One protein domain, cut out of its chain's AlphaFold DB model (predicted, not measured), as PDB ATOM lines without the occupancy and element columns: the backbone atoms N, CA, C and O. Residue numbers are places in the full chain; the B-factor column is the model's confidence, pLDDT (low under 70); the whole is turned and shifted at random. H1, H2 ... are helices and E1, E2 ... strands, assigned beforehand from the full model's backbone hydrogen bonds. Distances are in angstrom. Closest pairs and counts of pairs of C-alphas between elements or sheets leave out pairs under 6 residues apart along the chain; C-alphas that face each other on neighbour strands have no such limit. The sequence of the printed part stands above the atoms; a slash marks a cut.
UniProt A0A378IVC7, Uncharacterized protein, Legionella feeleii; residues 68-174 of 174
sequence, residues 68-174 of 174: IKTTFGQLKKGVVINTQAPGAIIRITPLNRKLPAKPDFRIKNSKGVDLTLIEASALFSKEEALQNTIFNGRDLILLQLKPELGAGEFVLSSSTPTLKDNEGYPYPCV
ATOM      1  N   ILE A  68      12.910  22.166  36.799       85.19
ATOM      2  CA  ILE A  68      14.210  21.487  36.941       85.19
ATOM      3  C   ILE A  68      15.200  22.026  35.902       85.19
ATOM      4  O   ILE A  68      14.933  21.958  34.712       85.19
ATOM      5  N   LYS A  69      16.366  22.551  36.293       85.25
ATOM      6  CA  LYS A  69      17.453  22.782  35.317       85.25
ATOM      7  C   LYS A  69      18.214  21.480  35.135       85.25
ATOM      8  O   LYS A  69      18.632  20.908  36.134       85.25
ATOM      9  N   THR A  70      18.402  21.040  33.897       83.12
ATOM     10  CA  THR A  70      19.168  19.829  33.612       83.12
ATOM     11  C   THR A  70      20.136  20.051  32.452       83.12
ATOM     12  O   THR A  70      20.052  21.022  31.699       83.12
ATOM     13  N   THR A  71      21.118  19.174  32.341       86.38
ATOM     14  CA  THR A  71      22.041  19.093  31.203       86.38
ATOM     15  C   THR A  71      21.646  17.921  30.323       86.38
ATOM     16  O   THR A  71      20.945  17.009  30.770       86.38
ATOM     17  N   PHE A  72      22.115  17.897  29.077       83.75
ATOM     18  CA  PHE A  72      21.879  16.739  28.225       83.75
ATOM     19  C   PHE A  72      22.478  15.450  28.817       83.75
ATOM     20  O   PHE A  72      21.835  14.404  28.782       83.75
ATOM     21  N   GLY A  73      23.649  15.526  29.462       84.25
ATOM     22  CA  GLY A  73      24.249  14.375  30.149       84.25
ATOM     23  C   GLY A  73      23.386  13.821  31.294       84.25
ATOM     24  O   GLY A  73      23.292  12.608  31.477       84.25
ATOM     25  N   GLN A  74      22.703  14.687  32.046       87.12
ATOM     26  CA  GLN A  74      21.735  14.271  33.072       87.12
ATOM     27  C   GLN A  74      20.449  13.719  32.453       87.12
ATOM     28  O   GLN A  74      19.901  12.737  32.942       87.12
ATOM     29  N   LEU A  75      19.997  14.302  31.344       88.62
ATOM     30  CA  LEU A  75      18.855  13.805  30.586       88.62
ATOM     31  C   LEU A  75      19.115  12.404  30.000       88.62
ATOM     32  O   LEU A  75      18.211  11.579  30.009       88.62
ATOM     33  N   LYS A  76      20.347  12.082  29.583       88.25
ATOM     34  CA  LYS A  76      20.735  10.711  29.191       88.25
ATOM     35  C   LYS A  76      20.615   9.715  30.344       88.25
ATOM     36  O   LYS A  76      20.177   8.589  30.138       88.25
ATOM     37  N   LYS A  77      21.002  10.129  31.556       89.12
ATOM     38  CA  LYS A  77      20.904   9.303  32.774       89.12
ATOM     39  C   LYS A  77      19.467   9.165  33.285       89.12
ATOM     40  O   LYS A  77      19.174   8.222  34.009       89.12
ATOM     41  N   GLY A  78      18.589  10.082  32.887       88.44
ATOM     42  CA  GLY A  78      17.214  10.169  33.351       88.44
ATOM     43  C   GLY A  78      17.047  11.251  34.415       88.44
ATOM     44  O   GLY A  78      17.812  11.347  35.373       88.44
ATOM     45  N   VAL A  79      16.021  12.078  34.239       90.81
ATOM     46  CA  VAL A  79      15.628  13.148  35.157       90.81
ATOM     47  C   VAL A  79      14.287  12.789  35.770       90.81
ATOM     48  O   VAL A  79      13.307  12.584  35.056       90.81
ATOM     49  N   VAL A  80      14.241  12.756  37.096       91.62
ATOM     50  CA  VAL A  80      13.024  12.437  37.840       91.62
ATOM     51  C   VAL A  80      12.052  13.622  37.833       91.62
ATOM     52  O   VAL A  80      12.418  14.765  38.116       91.62
ATOM     53  N   ILE A  81      10.795  13.335  37.516       90.75
ATOM     54  CA  ILE A  81       9.651  14.234  37.473       90.75
ATOM     55  C   ILE A  81       8.581  13.673  38.410       90.75
ATOM     56  O   ILE A  81       8.053  12.597  38.175       90.75
ATOM     57  N   ASN A  82       8.235  14.423  39.453       90.56
ATOM     58  CA  ASN A  82       7.231  14.029  40.430       90.56
ATOM     59  C   ASN A  82       5.944  14.819  40.212       90.56
ATOM     60  O   ASN A  82       5.922  16.043  40.344       90.56
ATOM     61  N   THR A  83       4.858  14.116  39.915       89.88
ATOM     62  CA  THR A  83       3.528  14.703  39.744       89.88
ATOM     63  C   THR A  83       2.642  14.332  40.932       89.88
ATOM     64  O   THR A  83       2.673  13.210  41.429       89.88
ATOM     65  N   GLN A  84       1.838  15.284  41.411       88.31
ATOM     66  CA  GLN A  84       0.898  15.050  42.521       88.31
ATOM     67  C   GLN A  84      -0.521  14.720  42.043       88.31
ATOM     68  O   GLN A  84      -1.366  14.327  42.841       88.31
ATOM     69  N   ALA A  85      -0.797  14.902  40.750       87.31
ATOM     70  CA  ALA A  85      -2.098  14.666  40.148       87.31
ATOM     71  C   ALA A  85      -1.934  14.083  38.734       87.31
ATOM     72  O   ALA A  85      -0.941  14.394  38.063       87.31
ATOM     73  N   PRO A  86      -2.891  13.256  38.278       89.75
ATOM     74  CA  PRO A  86      -2.930  12.799  36.896       89.75
ATOM     75  C   PRO A  86      -3.128  13.988  35.951       89.75
ATOM     76  O   PRO A  86      -3.670  15.025  36.335       89.75
ATOM     77  N   GLY A  87      -2.696  13.840  34.699       89.69
ATOM     78  CA  GLY A  87      -2.863  14.902  33.705       89.69
ATOM     79  C   GLY A  87      -1.913  16.087  33.871       89.69
ATOM     80  O   GLY A  87      -2.245  17.189  33.437       89.69
ATOM     81  N   ALA A  88      -0.756  15.888  34.511       90.88
ATOM     82  CA  ALA A  88       0.245  16.939  34.674       90.88
ATOM     83  C   ALA A  88       0.730  17.480  33.316       90.88
ATOM     84  O   ALA A  88       0.848  16.735  32.336       90.88
ATOM     85  N   ILE A  89       1.012  18.783  33.264       90.31
ATOM     86  CA  ILE A  89       1.417  19.479  32.041       90.31
ATOM     87  C   ILE A  89       2.926  19.632  32.063       90.31
ATOM     88  O   ILE A  89       3.440  20.372  32.885       90.31
ATOM     89  N   ILE A  90       3.628  18.986  31.139       88.81
ATOM     90  CA  ILE A  90       5.083  19.067  31.042       88.81
ATOM     91  C   ILE A  90       5.459  19.988  29.885       88.81
ATOM     92  O   ILE A  90       5.072  19.773  28.737       88.81
ATOM     93  N   ARG A  91       6.261  21.009  30.181       86.81
ATOM     94  CA  ARG A  91       6.847  21.910  29.185       86.81
ATOM     95  C   ARG A  91       8.355  21.799  29.201       86.81
ATOM     96  O   ARG A  91       8.907  22.162  30.227       86.81
ATOM     97  N   ILE A  92       8.978  21.413  28.091       84.81
ATOM     98  CA  ILE A  92      10.432  21.339  27.880       84.81
ATOM     99  C   ILE A  92      10.855  22.458  26.931       84.81
ATOM    100  O   ILE A  92      10.181  22.747  25.944       84.81
ATOM    101  N   THR A  93      11.950  23.143  27.238       81.00
ATOM    102  CA  THR A  93      12.494  24.229  26.405       81.00
ATOM    103  C   THR A  93      14.010  24.043  26.316       81.00
ATOM    104  O   THR A  93      14.556  23.438  27.221       81.00
ATOM    105  N   PRO A  94      14.726  24.523  25.288       78.56
ATOM    106  CA  PRO A  94      16.190  24.584  25.267       78.56
ATOM    107  C   PRO A  94      16.741  25.910  25.842       78.56
ATOM    108  O   PRO A  94      16.079  26.946  25.756       78.56
ATOM    109  N   LEU A  95      17.927  25.907  26.478       74.94
ATOM    110  CA  LEU A  95      18.525  27.122  27.082       74.94
ATOM    111  C   LEU A  95      19.233  27.890  25.972       74.94
ATOM    112  O   LEU A  95      19.179  29.117  25.925       74.94
ATOM    113  N   ASN A  96      19.856  27.145  25.062       71.69
ATOM    114  CA  ASN A  96      20.424  27.649  23.834       71.69
ATOM    115  C   ASN A  96      19.445  27.392  22.682       71.69
ATOM    116  O   ASN A  96      19.084  26.252  22.427       71.69
ATOM    117  N   ARG A  97      19.013  28.443  21.979       64.69
ATOM    118  CA  ARG A  97      18.096  28.320  20.828       64.69
ATOM    119  C   ARG A  97      18.768  27.760  19.571       64.69
ATOM    120  O   ARG A  97      18.085  27.472  18.604       64.69
ATOM    121  N   LYS A  98      20.098  27.655  19.561       65.19
ATOM    122  CA  LYS A  98      20.876  27.108  18.446       65.19
ATOM    123  C   LYS A  98      21.269  25.664  18.741       65.19
ATOM    124  O   LYS A  98      22.457  25.354  18.789       65.19
ATOM    125  N   LEU A  99      20.290  24.812  19.024       64.38
ATOM    126  CA  LEU A  99      20.575  23.390  19.160       64.38
ATOM    127  C   LEU A  99      20.750  22.770  17.773       64.38
ATOM    128  O   LEU A  99      19.933  23.023  16.890       64.38
ATOM    129  N   PRO A 100      21.785  21.942  17.574       58.00
ATOM    130  CA  PRO A 100      22.032  21.292  16.291       58.00
ATOM    131  C   PRO A 100      21.042  20.153  16.000       58.00
ATOM    132  O   PRO A 100      20.946  19.710  14.859       58.00
ATOM    133  N   ALA A 101      20.323  19.655  17.013       62.62
ATOM    134  CA  ALA A 101      19.377  18.554  16.872       62.62
ATOM    135  C   ALA A 101      18.239  18.629  17.898       62.62
ATOM    136  O   ALA A 101      18.428  19.059  19.041       62.62
ATOM    137  N   LYS A 102      17.056  18.152  17.494       71.12
ATOM    138  CA  LYS A 102      15.896  17.973  18.371       71.12
ATOM    139  C   LYS A 102      16.065  16.662  19.148       71.12
ATOM    140  O   LYS A 102      16.187  15.619  18.506       71.12
ATOM    141  N   PRO A 103      16.103  16.684  20.492       74.19
ATOM    142  CA  PRO A 103      16.245  15.455  21.248       74.19
ATOM    143  C   PRO A 103      15.010  14.576  21.104       74.19
ATOM    144  O   PRO A 103      13.885  15.079  21.131       74.19
ATOM    145  N   ASP A 104      15.229  13.271  21.009       84.38
ATOM    146  CA  ASP A 104      14.158  12.292  21.136       84.38
ATOM    147  C   ASP A 104      13.978  11.960  22.616       84.38
ATOM    148  O   ASP A 104      14.923  11.538  23.292       84.38
ATOM    149  N   PHE A 105      12.790  12.238  23.142       88.81
ATOM    150  CA  PHE A 105      12.496  12.156  24.564       88.81
ATOM    151  C   PHE A 105      11.581  10.972  24.855       88.81
ATOM    152  O   PHE A 105      10.547  10.773  24.210       88.81
ATOM    153  N   ARG A 106      11.921  10.251  25.919       92.06
ATOM    154  CA  ARG A 106      11.144   9.134  26.452       92.06
ATOM    155  C   ARG A 106      10.794   9.381  27.905       92.06
ATOM    156  O   ARG A 106      11.589   9.965  28.645       92.06
ATOM    157  N   ILE A 107       9.622   8.915  28.312       93.25
ATOM    158  CA  ILE A 107       9.151   8.988  29.688       93.25
ATOM    159  C   ILE A 107       8.841   7.590  30.210       93.25
ATOM    160  O   ILE A 107       8.150   6.800  29.562       93.25
ATOM    161  N   LYS A 108       9.367   7.303  31.399       93.69
ATOM    162  CA  LYS A 108       9.137   6.056  32.124       93.69
ATOM    163  C   LYS A 108       8.351   6.315  33.393       93.69
ATOM    164  O   LYS A 108       8.526   7.369  33.994       93.69
ATOM    165  N   ASN A 109       7.524   5.371  33.826       90.81
ATOM    166  CA  ASN A 109       6.914   5.405  35.157       90.81
ATOM    167  C   ASN A 109       7.343   4.192  35.994       90.81
ATOM    168  O   ASN A 109       7.904   3.221  35.482       90.81
ATOM    169  N   SER A 110       7.028   4.221  37.288       83.69
ATOM    170  CA  SER A 110       7.300   3.110  38.214       83.69
ATOM    171  C   SER A 110       6.541   1.814  37.892       83.69
ATOM    172  O   SER A 110       6.880   0.761  38.421       83.69
ATOM    173  N   LYS A 111       5.539   1.864  37.004       85.19
ATOM    174  CA  LYS A 111       4.764   0.702  36.541       85.19
ATOM    175  C   LYS A 111       5.413  -0.009  35.344       85.19
ATOM    176  O   LYS A 111       4.796  -0.899  34.771       85.19
ATOM    177  N   GLY A 112       6.623   0.393  34.943       82.12
ATOM    178  CA  GLY A 112       7.355  -0.211  33.826       82.12
ATOM    179  C   GLY A 112       6.898   0.255  32.441       82.12
ATOM    180  O   GLY A 112       7.326  -0.310  31.439       82.12
ATOM    181  N   VAL A 113       6.051   1.284  32.363       89.06
ATOM    182  CA  VAL A 113       5.658   1.902  31.090       89.06
ATOM    183  C   VAL A 113       6.832   2.729  30.573       89.06
ATOM    184  O   VAL A 113       7.355   3.552  31.318       89.06
ATOM    185  N   ASP A 114       7.225   2.528  29.314       92.75
ATOM    186  CA  ASP A 114       8.271   3.285  28.615       92.75
ATOM    187  C   ASP A 114       7.725   3.775  27.269       92.75
ATOM    188  O   ASP A 114       7.568   2.993  26.331       92.75
ATOM    189  N   LEU A 115       7.421   5.068  27.184       92.88
ATOM    190  CA  LEU A 115       6.739   5.673  26.041       92.88
ATOM    191  C   LEU A 115       7.517   6.871  25.504       92.88
ATOM    192  O   LEU A 115       8.206   7.580  26.242       92.88
ATOM    193  N   THR A 116       7.357   7.148  24.214       91.31
ATOM    194  CA  THR A 116       7.715   8.455  23.654       91.31
ATOM    195  C   THR A 116       6.828   9.544  24.259       91.31
ATOM    196  O   THR A 116       5.715   9.289  24.731       91.31
ATOM    197  N   LEU A 117       7.285  10.800  24.226       88.56
ATOM    198  CA  LEU A 117       6.473  11.914  24.734       88.56
ATOM    199  C   LEU A 117       5.129  12.075  24.013       88.56
ATOM    200  O   LEU A 117       4.167  12.525  24.630       88.56
ATOM    201  N   ILE A 118       5.055  11.702  22.733       87.25
ATOM    202  CA  ILE A 118       3.810  11.741  21.960       87.25
ATOM    203  C   ILE A 118       2.843  10.678  22.489       87.25
ATOM    204  O   ILE A 118       1.696  10.992  22.798       87.25
ATOM    205  N   GLU A 119       3.304   9.442  22.674       90.06
ATOM    206  CA  GLU A 119       2.466   8.337  23.158       90.06
ATOM    207  C   GLU A 119       1.963   8.555  24.588       90.06
ATOM    208  O   GLU A 119       0.826   8.195  24.906       90.06
ATOM    209  N   ALA A 120       2.793   9.163  25.439       89.50
ATOM    210  CA  ALA A 120       2.453   9.476  26.822       89.50
ATOM    211  C   ALA A 120       1.486  10.663  26.966       89.50
ATOM    212  O   ALA A 120       0.969  10.915  28.059       89.50
ATOM    213  N   SER A 121       1.248  11.408  25.885       88.81
ATOM    214  CA  SER A 121       0.449  12.628  25.913       88.81
ATOM    215  C   SER A 121      -0.998  12.403  25.475       88.81
ATOM    216  O   SER A 121      -1.275  11.664  24.532       88.81
ATOM    217  N   ALA A 122      -1.930  13.054  26.171       85.31
ATOM    218  CA  ALA A 122      -3.315  13.208  25.722       85.31
ATOM    219  C   ALA A 122      -3.439  14.400  24.764       85.31
ATOM    220  O   ALA A 122      -4.162  14.344  23.774       85.31
ATOM    221  N   LEU A 123      -2.686  15.465  25.049       81.88
ATOM    222  CA  LEU A 123      -2.516  16.621  24.180       81.88
ATOM    223  C   LEU A 123      -1.025  16.842  23.958       81.88
ATOM    224  O   LEU A 123      -0.278  17.034  24.921       81.88
ATOM    225  N   PHE A 124      -0.612  16.843  22.694       79.12
ATOM    226  CA  PHE A 124       0.746  17.169  22.281       79.12
ATOM    227  C   PHE A 124       0.713  18.408  21.406       79.12
ATOM    228  O   PHE A 124       0.061  18.426  20.360       79.12
ATOM    229  N   SER A 125       1.428  19.447  21.810       71.12
ATOM    230  CA  SER A 125       1.530  20.644  20.995       71.12
ATOM    231  C   SER A 125       2.713  20.523  20.039       71.12
ATOM    232  O   SER A 125       3.869  20.534  20.464       71.12
ATOM    233  N   LYS A 126       2.418  20.381  18.742       62.00
ATOM    234  CA  LYS A 126       3.403  20.583  17.670       62.00
ATOM    235  C   LYS A 126       3.513  22.080  17.372       62.00
ATOM    236  O   LYS A 126       2.536  22.808  17.523       62.00
ATOM    237  N   GLU A 127       4.689  22.519  16.929       58.25
ATOM    238  CA  GLU A 127       5.014  23.927  16.636       58.25
ATOM    239  C   GLU A 127       3.947  24.637  15.778       58.25
ATOM    240  O   GLU A 127       3.627  25.794  16.042       58.25
ATOM    241  N   GLU A 128       3.314  23.931  14.835       57.81
ATOM    242  CA  GLU A 128       2.236  24.448  13.975       57.81
ATOM    243  C   GLU A 128       0.982  24.888  14.749       57.81
ATOM    244  O   GLU A 128       0.431  25.954  14.481       57.81
ATOM    245  N   ALA A 129       0.563  24.135  15.770       60.91
ATOM    246  CA  ALA A 129      -0.613  24.469  16.582       60.91
ATOM    247  C   ALA A 129      -0.366  25.658  17.531       60.91
ATOM    248  O   ALA A 129      -1.309  26.243  18.068       60.91
ATOM    249  N   LEU A 130       0.901  26.026  17.741       61.97
ATOM    250  CA  LEU A 130       1.315  27.131  18.604       61.97
ATOM    251  C   LEU A 130       1.634  28.409  17.829       61.97
ATOM    252  O   LEU A 130       1.962  29.408  18.474       61.97
ATOM    253  N   GLN A 131       1.507  28.413  16.497       60.09
ATOM    254  CA  GLN A 131       1.914  29.540  15.649       60.09
ATOM    255  C   GLN A 131       1.246  30.872  16.033       60.09
ATOM    256  O   GLN A 131       1.886  31.921  16.003       60.09
ATOM    257  N   ASN A 132      -0.003  30.832  16.500       61.34
ATOM    258  CA  ASN A 132      -0.750  32.024  16.922       61.34
ATOM    259  C   ASN A 132      -0.683  32.293  18.434       61.34
ATOM    260  O   ASN A 132      -1.459  33.080  18.972       61.34
ATOM    261  N   THR A 133       0.225  31.628  19.150       63.88
ATOM    262  CA  THR A 133       0.382  31.770  20.602       63.88
ATOM    263  C   THR A 133       1.715  32.427  20.949       63.88
ATOM    264  O   THR A 133       2.661  32.422  20.163       63.88
ATOM    265  N   ILE A 134       1.845  32.903  22.191       58.34
ATOM    266  CA  ILE A 134       3.110  33.417  22.761       58.34
ATOM    267  C   ILE A 134       4.269  32.395  22.762       58.34
ATOM    268  O   ILE A 134       5.375  32.705  23.217       58.34
ATOM    269  N   PHE A 135       4.008  31.164  22.321       58.84
ATOM    270  CA  PHE A 135       4.940  30.047  22.279       58.84
ATOM    271  C   PHE A 135       5.486  29.752  20.872       58.84
ATOM    272  O   PHE A 135       6.350  28.886  20.756       58.84
ATOM    273  N   ASN A 136       5.049  30.479  19.834       52.78
ATOM    274  CA  ASN A 136       5.557  30.330  18.468       52.78
ATOM    275  C   ASN A 136       7.079  30.594  18.384       52.78
ATOM    276  O   ASN A 136       7.587  31.551  18.978       52.78
ATOM    277  N   GLY A 137       7.814  29.749  17.655       53.41
ATOM    278  CA  GLY A 137       9.244  29.935  17.358       53.41
ATOM    279  C   GLY A 137      10.217  29.637  18.506       53.41
ATOM    280  O   GLY A 137      11.379  30.046  18.461       53.41
ATOM    281  N   ARG A 138       9.768  28.957  19.565       56.50
ATOM    282  CA  ARG A 138      10.649  28.339  20.565       56.50
ATOM    283  C   ARG A 138      10.532  26.840  20.348       56.50
ATOM    284  O   ARG A 138       9.399  26.376  20.321       56.50
ATOM    285  N   ASP A 139      11.642  26.111  20.227       61.34
ATOM    286  CA  ASP A 139      11.654  24.636  20.189       61.34
ATOM    287  C   ASP A 139      11.103  24.089  21.516       61.34
ATOM    288  O   ASP A 139      11.827  23.724  22.441       61.34
ATOM    289  N   LEU A 140       9.789  24.161  21.668       74.25
ATOM    290  CA  LEU A 140       9.072  24.013  22.914       74.25
ATOM    291  C   LEU A 140       8.232  22.760  22.787       74.25
ATOM    292  O   LEU A 140       7.282  22.713  22.011       74.25
ATOM    293  N   ILE A 141       8.572  21.747  23.573       80.50
ATOM    294  CA  ILE A 141       7.694  20.595  23.728       80.50
ATOM    295  C   ILE A 141       6.741  20.937  24.862       80.50
ATOM    296  O   ILE A 141       7.176  21.189  25.986       80.50
ATOM    297  N   LEU A 142       5.446  20.968  24.571       85.06
ATOM    298  CA  LEU A 142       4.392  21.127  25.566       85.06
ATOM    299  C   LEU A 142       3.430  19.958  25.428       85.06
ATOM    300  O   LEU A 142       2.859  19.746  24.358       85.06
ATOM    301  N   LEU A 143       3.252  19.220  26.517       87.75
ATOM    302  CA  LEU A 143       2.371  18.065  26.543       87.75
ATOM    303  C   LEU A 143       1.574  18.002  27.841       87.75
ATOM    304  O   LEU A 143       2.036  18.435  28.895       87.75
ATOM    305  N   GLN A 144       0.392  17.411  27.758       91.25
ATOM    306  CA  GLN A 144      -0.378  16.981  28.915       91.25
ATOM    307  C   GLN A 144      -0.308  15.462  29.001       91.25
ATOM    308  O   GLN A 144      -0.656  14.786  28.030       91.25
ATOM    309  N   LEU A 145       0.129  14.924  30.141       91.56
ATOM    310  CA  LEU A 145       0.155  13.478  30.348       91.56
ATOM    311  C   LEU A 145      -1.255  12.895  30.261       91.56
ATOM    312  O   LEU A 145      -2.231  13.492  30.715       91.56
ATOM    313  N   LYS A 146      -1.346  11.692  29.712       93.25
ATOM    314  CA  LYS A 146      -2.547  10.865  29.756       93.25
ATOM    315  C   LYS A 146      -2.995  10.617  31.204       93.25
ATOM    316  O   LYS A 146      -2.174  10.156  32.003       93.25
ATOM    317  N   PRO A 147      -4.253  10.916  31.586       92.31
ATOM    318  CA  PRO A 147      -4.738  10.680  32.947       92.31
ATOM    319  C   PRO A 147      -4.568   9.228  33.417       92.31
ATOM    320  O   PRO A 147      -4.298   8.995  34.594       92.31
ATOM    321  N   GLU A 148      -4.649   8.263  32.498       91.50
ATOM    322  CA  GLU A 148      -4.458   6.831  32.751       91.50
ATOM    323  C   GLU A 148      -3.034   6.464  33.209       91.50
ATOM    324  O   GLU A 148      -2.840   5.438  33.866       91.50
ATOM    325  N   LEU A 149      -2.037   7.319  32.949       89.44
ATOM    326  CA  LEU A 149      -0.677   7.143  33.474       89.44
ATOM    327  C   LEU A 149      -0.585   7.444  34.979       89.44
ATOM    328  O   LEU A 149       0.379   7.029  35.626       89.44
ATOM    329  N   GLY A 150      -1.605   8.090  35.553       88.94
ATOM    330  CA  GLY A 150      -1.704   8.392  36.975       88.94
ATOM    331  C   GLY A 150      -0.803   9.541  37.435       88.94
ATOM    332  O   GLY A 150      -0.352  10.370  36.644       88.94
ATOM    333  N   ALA A 151      -0.574   9.590  38.746       89.25
ATOM    334  CA  ALA A 151       0.329  10.526  39.408       89.25
ATOM    335  C   ALA A 151       1.506   9.776  40.046       89.25
ATOM    336  O   ALA A 151       1.385   8.586  40.351       89.25
ATOM    337  N   GLY A 152       2.611  10.474  40.288       89.12
ATOM    338  CA  GLY A 152       3.774   9.937  40.986       89.12
ATOM    339  C   GLY A 152       5.079  10.241  40.267       89.12
ATOM    340  O   GLY A 152       5.231  11.291  39.643       89.12
ATOM    341  N   GLU A 153       6.026   9.318  40.391       91.81
ATOM    342  CA  GLU A 153       7.362   9.455  39.828       91.81
ATOM    343  C   GLU A 153       7.406   9.022  38.357       91.81
ATOM    344  O   GLU A 153       7.021   7.906  37.991       91.81
ATOM    345  N   PHE A 154       7.926   9.915  37.523       92.75
ATOM    346  CA  PHE A 154       8.238   9.690  36.124       92.75
ATOM    347  C   PHE A 154       9.718   9.972  35.875       92.75
ATOM    348  O   PHE A 154      10.283  10.895  36.451       92.75
ATOM    349  N   VAL A 155      10.351   9.234  34.971       93.06
ATOM    350  CA  VAL A 155      11.735   9.481  34.554       93.06
ATOM    351  C   VAL A 155      11.731   9.950  33.109       93.06
ATOM    352  O   VAL A 155      11.357   9.202  32.208       93.06
ATOM    353  N   LEU A 156      12.153  11.193  32.887       92.81
ATOM    354  CA  LEU A 156      12.351  11.771  31.564       92.81
ATOM    355  C   LEU A 156      13.784  11.517  31.105       92.81
ATOM    356  O   LEU A 156      14.732  11.935  31.767       92.81
ATOM    357  N   SER A 157      13.942  10.887  29.949       91.69
ATOM    358  CA  SER A 157      15.251  10.593  29.366       91.69
ATOM    359  C   SER A 157      15.324  10.966  27.892       91.69
ATOM    360  O   SER A 157      14.294  11.103  27.233       91.69
ATOM    361  N   SER A 158      16.537  11.134  27.371       88.00
ATOM    362  CA  SER A 158      16.761  11.336  25.940       88.00
ATOM    363  C   SER A 158      18.043  10.664  25.470       88.00
ATOM    364  O   SER A 158      19.051  10.660  26.176       88.00
ATOM    365  N   SER A 159      18.003  10.116  24.259       74.88
ATOM    366  CA  SER A 159      19.116   9.414  23.621       74.88
ATOM    367  C   SER A 159      19.322   9.937  22.202       74.88
ATOM    368  O   SER A 159      18.988   9.282  21.219       74.88
ATOM    369  N   THR A 160      19.867  11.145  22.089       74.12
ATOM    370  CA  THR A 160      20.227  11.744  20.798       74.12
ATOM    371  C   THR A 160      21.751  11.856  20.692       74.12
ATOM    372  O   THR A 160      22.365  12.577  21.480       74.12
ATOM    373  N   PRO A 161      22.392  11.127  19.761       62.12
ATOM    374  CA  PRO A 161      23.848  10.955  19.744       62.12
ATOM    375  C   PRO A 161      24.634  12.218  19.359       62.12
ATOM    376  O   PRO A 161      25.811  12.324  19.687       62.12
ATOM    377  N   THR A 162      24.004  13.191  18.700       63.59
ATOM    378  CA  THR A 162      24.655  14.402  18.168       63.59
ATOM    379  C   THR A 162      24.817  15.543  19.176       63.59
ATOM    380  O   THR A 162      25.465  16.541  18.866       63.59
ATOM    381  N   LEU A 163      24.258  15.419  20.382       64.69
ATOM    382  CA  LEU A 163      24.250  16.481  21.390       64.69
ATOM    383  C   LEU A 163      25.334  16.260  22.454       64.69
ATOM    384  O   LEU A 163      25.480  15.166  23.013       64.69
ATOM    385  N   LYS A 164      26.094  17.323  22.744       67.00
ATOM    386  CA  LYS A 164      27.172  17.308  23.745       67.00
ATOM    387  C   LYS A 164      26.599  17.341  25.161       67.00
ATOM    388  O   LYS A 164      25.638  18.051  25.437       67.00
ATOM    389  N   ASP A 165      27.245  16.638  26.089       62.59
ATOM    390  CA  ASP A 165      26.739  16.457  27.460       62.59
ATOM    391  C   ASP A 165      26.587  17.767  28.253       62.59
ATOM    392  O   ASP A 165      25.707  17.861  29.111       62.59
ATOM    393  N   ASN A 166      27.393  18.783  27.925       59.03
ATOM    394  CA  ASN A 166      27.385  20.102  28.567       59.03
ATOM    395  C   ASN A 166      26.364  21.085  27.969       59.03
ATOM    396  O   ASN A 166      26.244  22.208  28.463       59.03
ATOM    397  N   GLU A 167      25.626  20.708  26.920       60.72
ATOM    398  CA  GLU A 167      24.539  21.551  26.424       60.72
ATOM    399  C   GLU A 167      23.375  21.520  27.426       60.72
ATOM    400  O   GLU A 167      22.799  20.478  27.747       60.72
ATOM    401  N   GLY A 168      23.082  22.689  28.002       51.19
ATOM    402  CA  GLY A 168      22.036  22.852  29.005       51.19
ATOM    403  C   GLY A 168      20.641  22.740  28.387       51.19
ATOM    404  O   GLY A 168      20.280  23.530  27.513       51.19
ATOM    405  N   TYR A 169      19.832  21.811  28.897       52.16
ATOM    406  CA  TYR A 169      18.417  21.662  28.558       52.16
ATOM    407  C   TYR A 169      17.538  22.151  29.732       52.16
ATOM    408  O   TYR A 169      17.512  21.553  30.805       52.16
ATOM    409  N   PRO A 170      16.814  23.267  29.598       47.38
ATOM    410  CA  PRO A 170      15.919  23.775  30.614       47.38
ATOM    411  C   PRO A 170      14.608  22.990  30.733       47.38
ATOM    412  O   PRO A 170      13.854  22.836  29.782       47.38
ATOM    413  N   TYR A 171      14.294  22.661  31.986       49.31
ATOM    414  CA  TYR A 171      12.971  22.489  32.592       49.31
ATOM    415  C   TYR A 171      12.000  21.606  31.833       49.31
ATOM    416  O   TYR A 171      11.380  22.116  30.925       49.31
ATOM    417  N   PRO A 172      11.661  20.404  32.322       39.59
ATOM    418  CA  PRO A 172      10.253  20.087  32.501       39.59
ATOM    419  C   PRO A 172       9.665  21.114  33.490       39.59
ATOM    420  O   PRO A 172      10.034  21.151  34.665       39.59
ATOM    421  N   CYS A 173       8.830  22.039  33.012       38.81
ATOM    422  CA  CYS A 173       7.872  22.715  33.884       38.81
ATOM    423  C   CYS A 173       6.678  21.781  33.983       38.81
ATOM    424  O   CYS A 173       6.063  21.537  32.951       38.81
ATOM    425  N   VAL A 174       6.429  21.266  35.178       47.34
ATOM    426  CA  VAL A 174       5.297  20.398  35.521       47.34
ATOM    427  C   VAL A 174       4.220  21.235  36.194       47.34
ATOM    428  O   VAL A 174       4.628  22.168  36.936       47.34
TER     429      VAL A 174
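What this domain is: This is residues 68 to 174 of the 174 residues of an uncharacterized protein of Legionella feeleii (UniProt A0A378IVC7). What shape is this? It is a loose, incompletely closed barrel: the strongly twisted sheet E2 E8 E4 E5 makes one wall, the sheet E3 E7 E6 stands across from it, and the pair E1 E9 fills in beside E3, while the ring stays open between E5 and E6. H1 packs at one end beside E8 and E9, and H2 lies far out past E6. What is it built of? The printed part has 107 residues, mostly strand by class, with two named helices and nine named strands in the order E1 H1 E2 E3 E4 E5 E6 H2 E7 E8 E9, and its three sheets are antiparallel. It is compact, with a radius of gyration of the C-alphas of 13.3 A and spans of 35 by 34 by 20 A.

Where its parts are: Where does the first half run? E1 is residues 68 to 71, with C-alpha 68 at (14.210, 21.487, 36.941), and H1 is 72 to 77. E2 is 79 to 83, 13.0 A long, E3 is 89 to 92, E4 is 105 to 109, 13.7 A long, and E5 is 114 to 116. And the rest? E6 is 121 to 125, H2 127 to 130 and E7 141 to 145. E8 is 152 to 158, 19.9 A long, and E9 is 168 to 173, 15.0 A long, with C-alpha 173 at (7.872, 22.715, 33.884).

How they stand to each other: How do E1 and H1 sit? E1 is antiparallel to E9 at 153 degrees, with N 169 and O 70 2.9 A apart. H1 stands at the level of the sheet E2 E8 E4 E5, and the closest C-alphas of H1 and E8, Leu 75 and Ser 157, are 5.0 A apart. What joins the sheets' strands? N 81 and O 154 of E2 and E8 are 2.7 A apart, N 106 and O 157 of E4 and E8 2.8 A, and N 107 and O 115 of the hairpin E4 and E5 2.8 A. In the other sheet N 90 and O 143 of E3 and E7, and N 122 and O 144 of E6 and E7, are each 2.8 A apart. What lies between sheets? The closest C-alphas of E3 and E9, Ile 92 and Pro 172, are 4.8 A apart, while E5 and E6 are apart. And the helix backbones? In H1 every O i to N i+4 pair is within hydrogen-bond range; H2 is too short for such a pair.

The domain as a whole: How large is it? The C-alphas farthest apart, Lys 111 and Asn 132, are 37.4 A apart. Is it continuous? The printed part has no cut, and the link E3 to E4, 12 residues, is long. Where is confidence low? Residues 97 to 101, 126 to 139 and 161 to 174 are under 70, and the mean pLDDT of the printed part is 77.8.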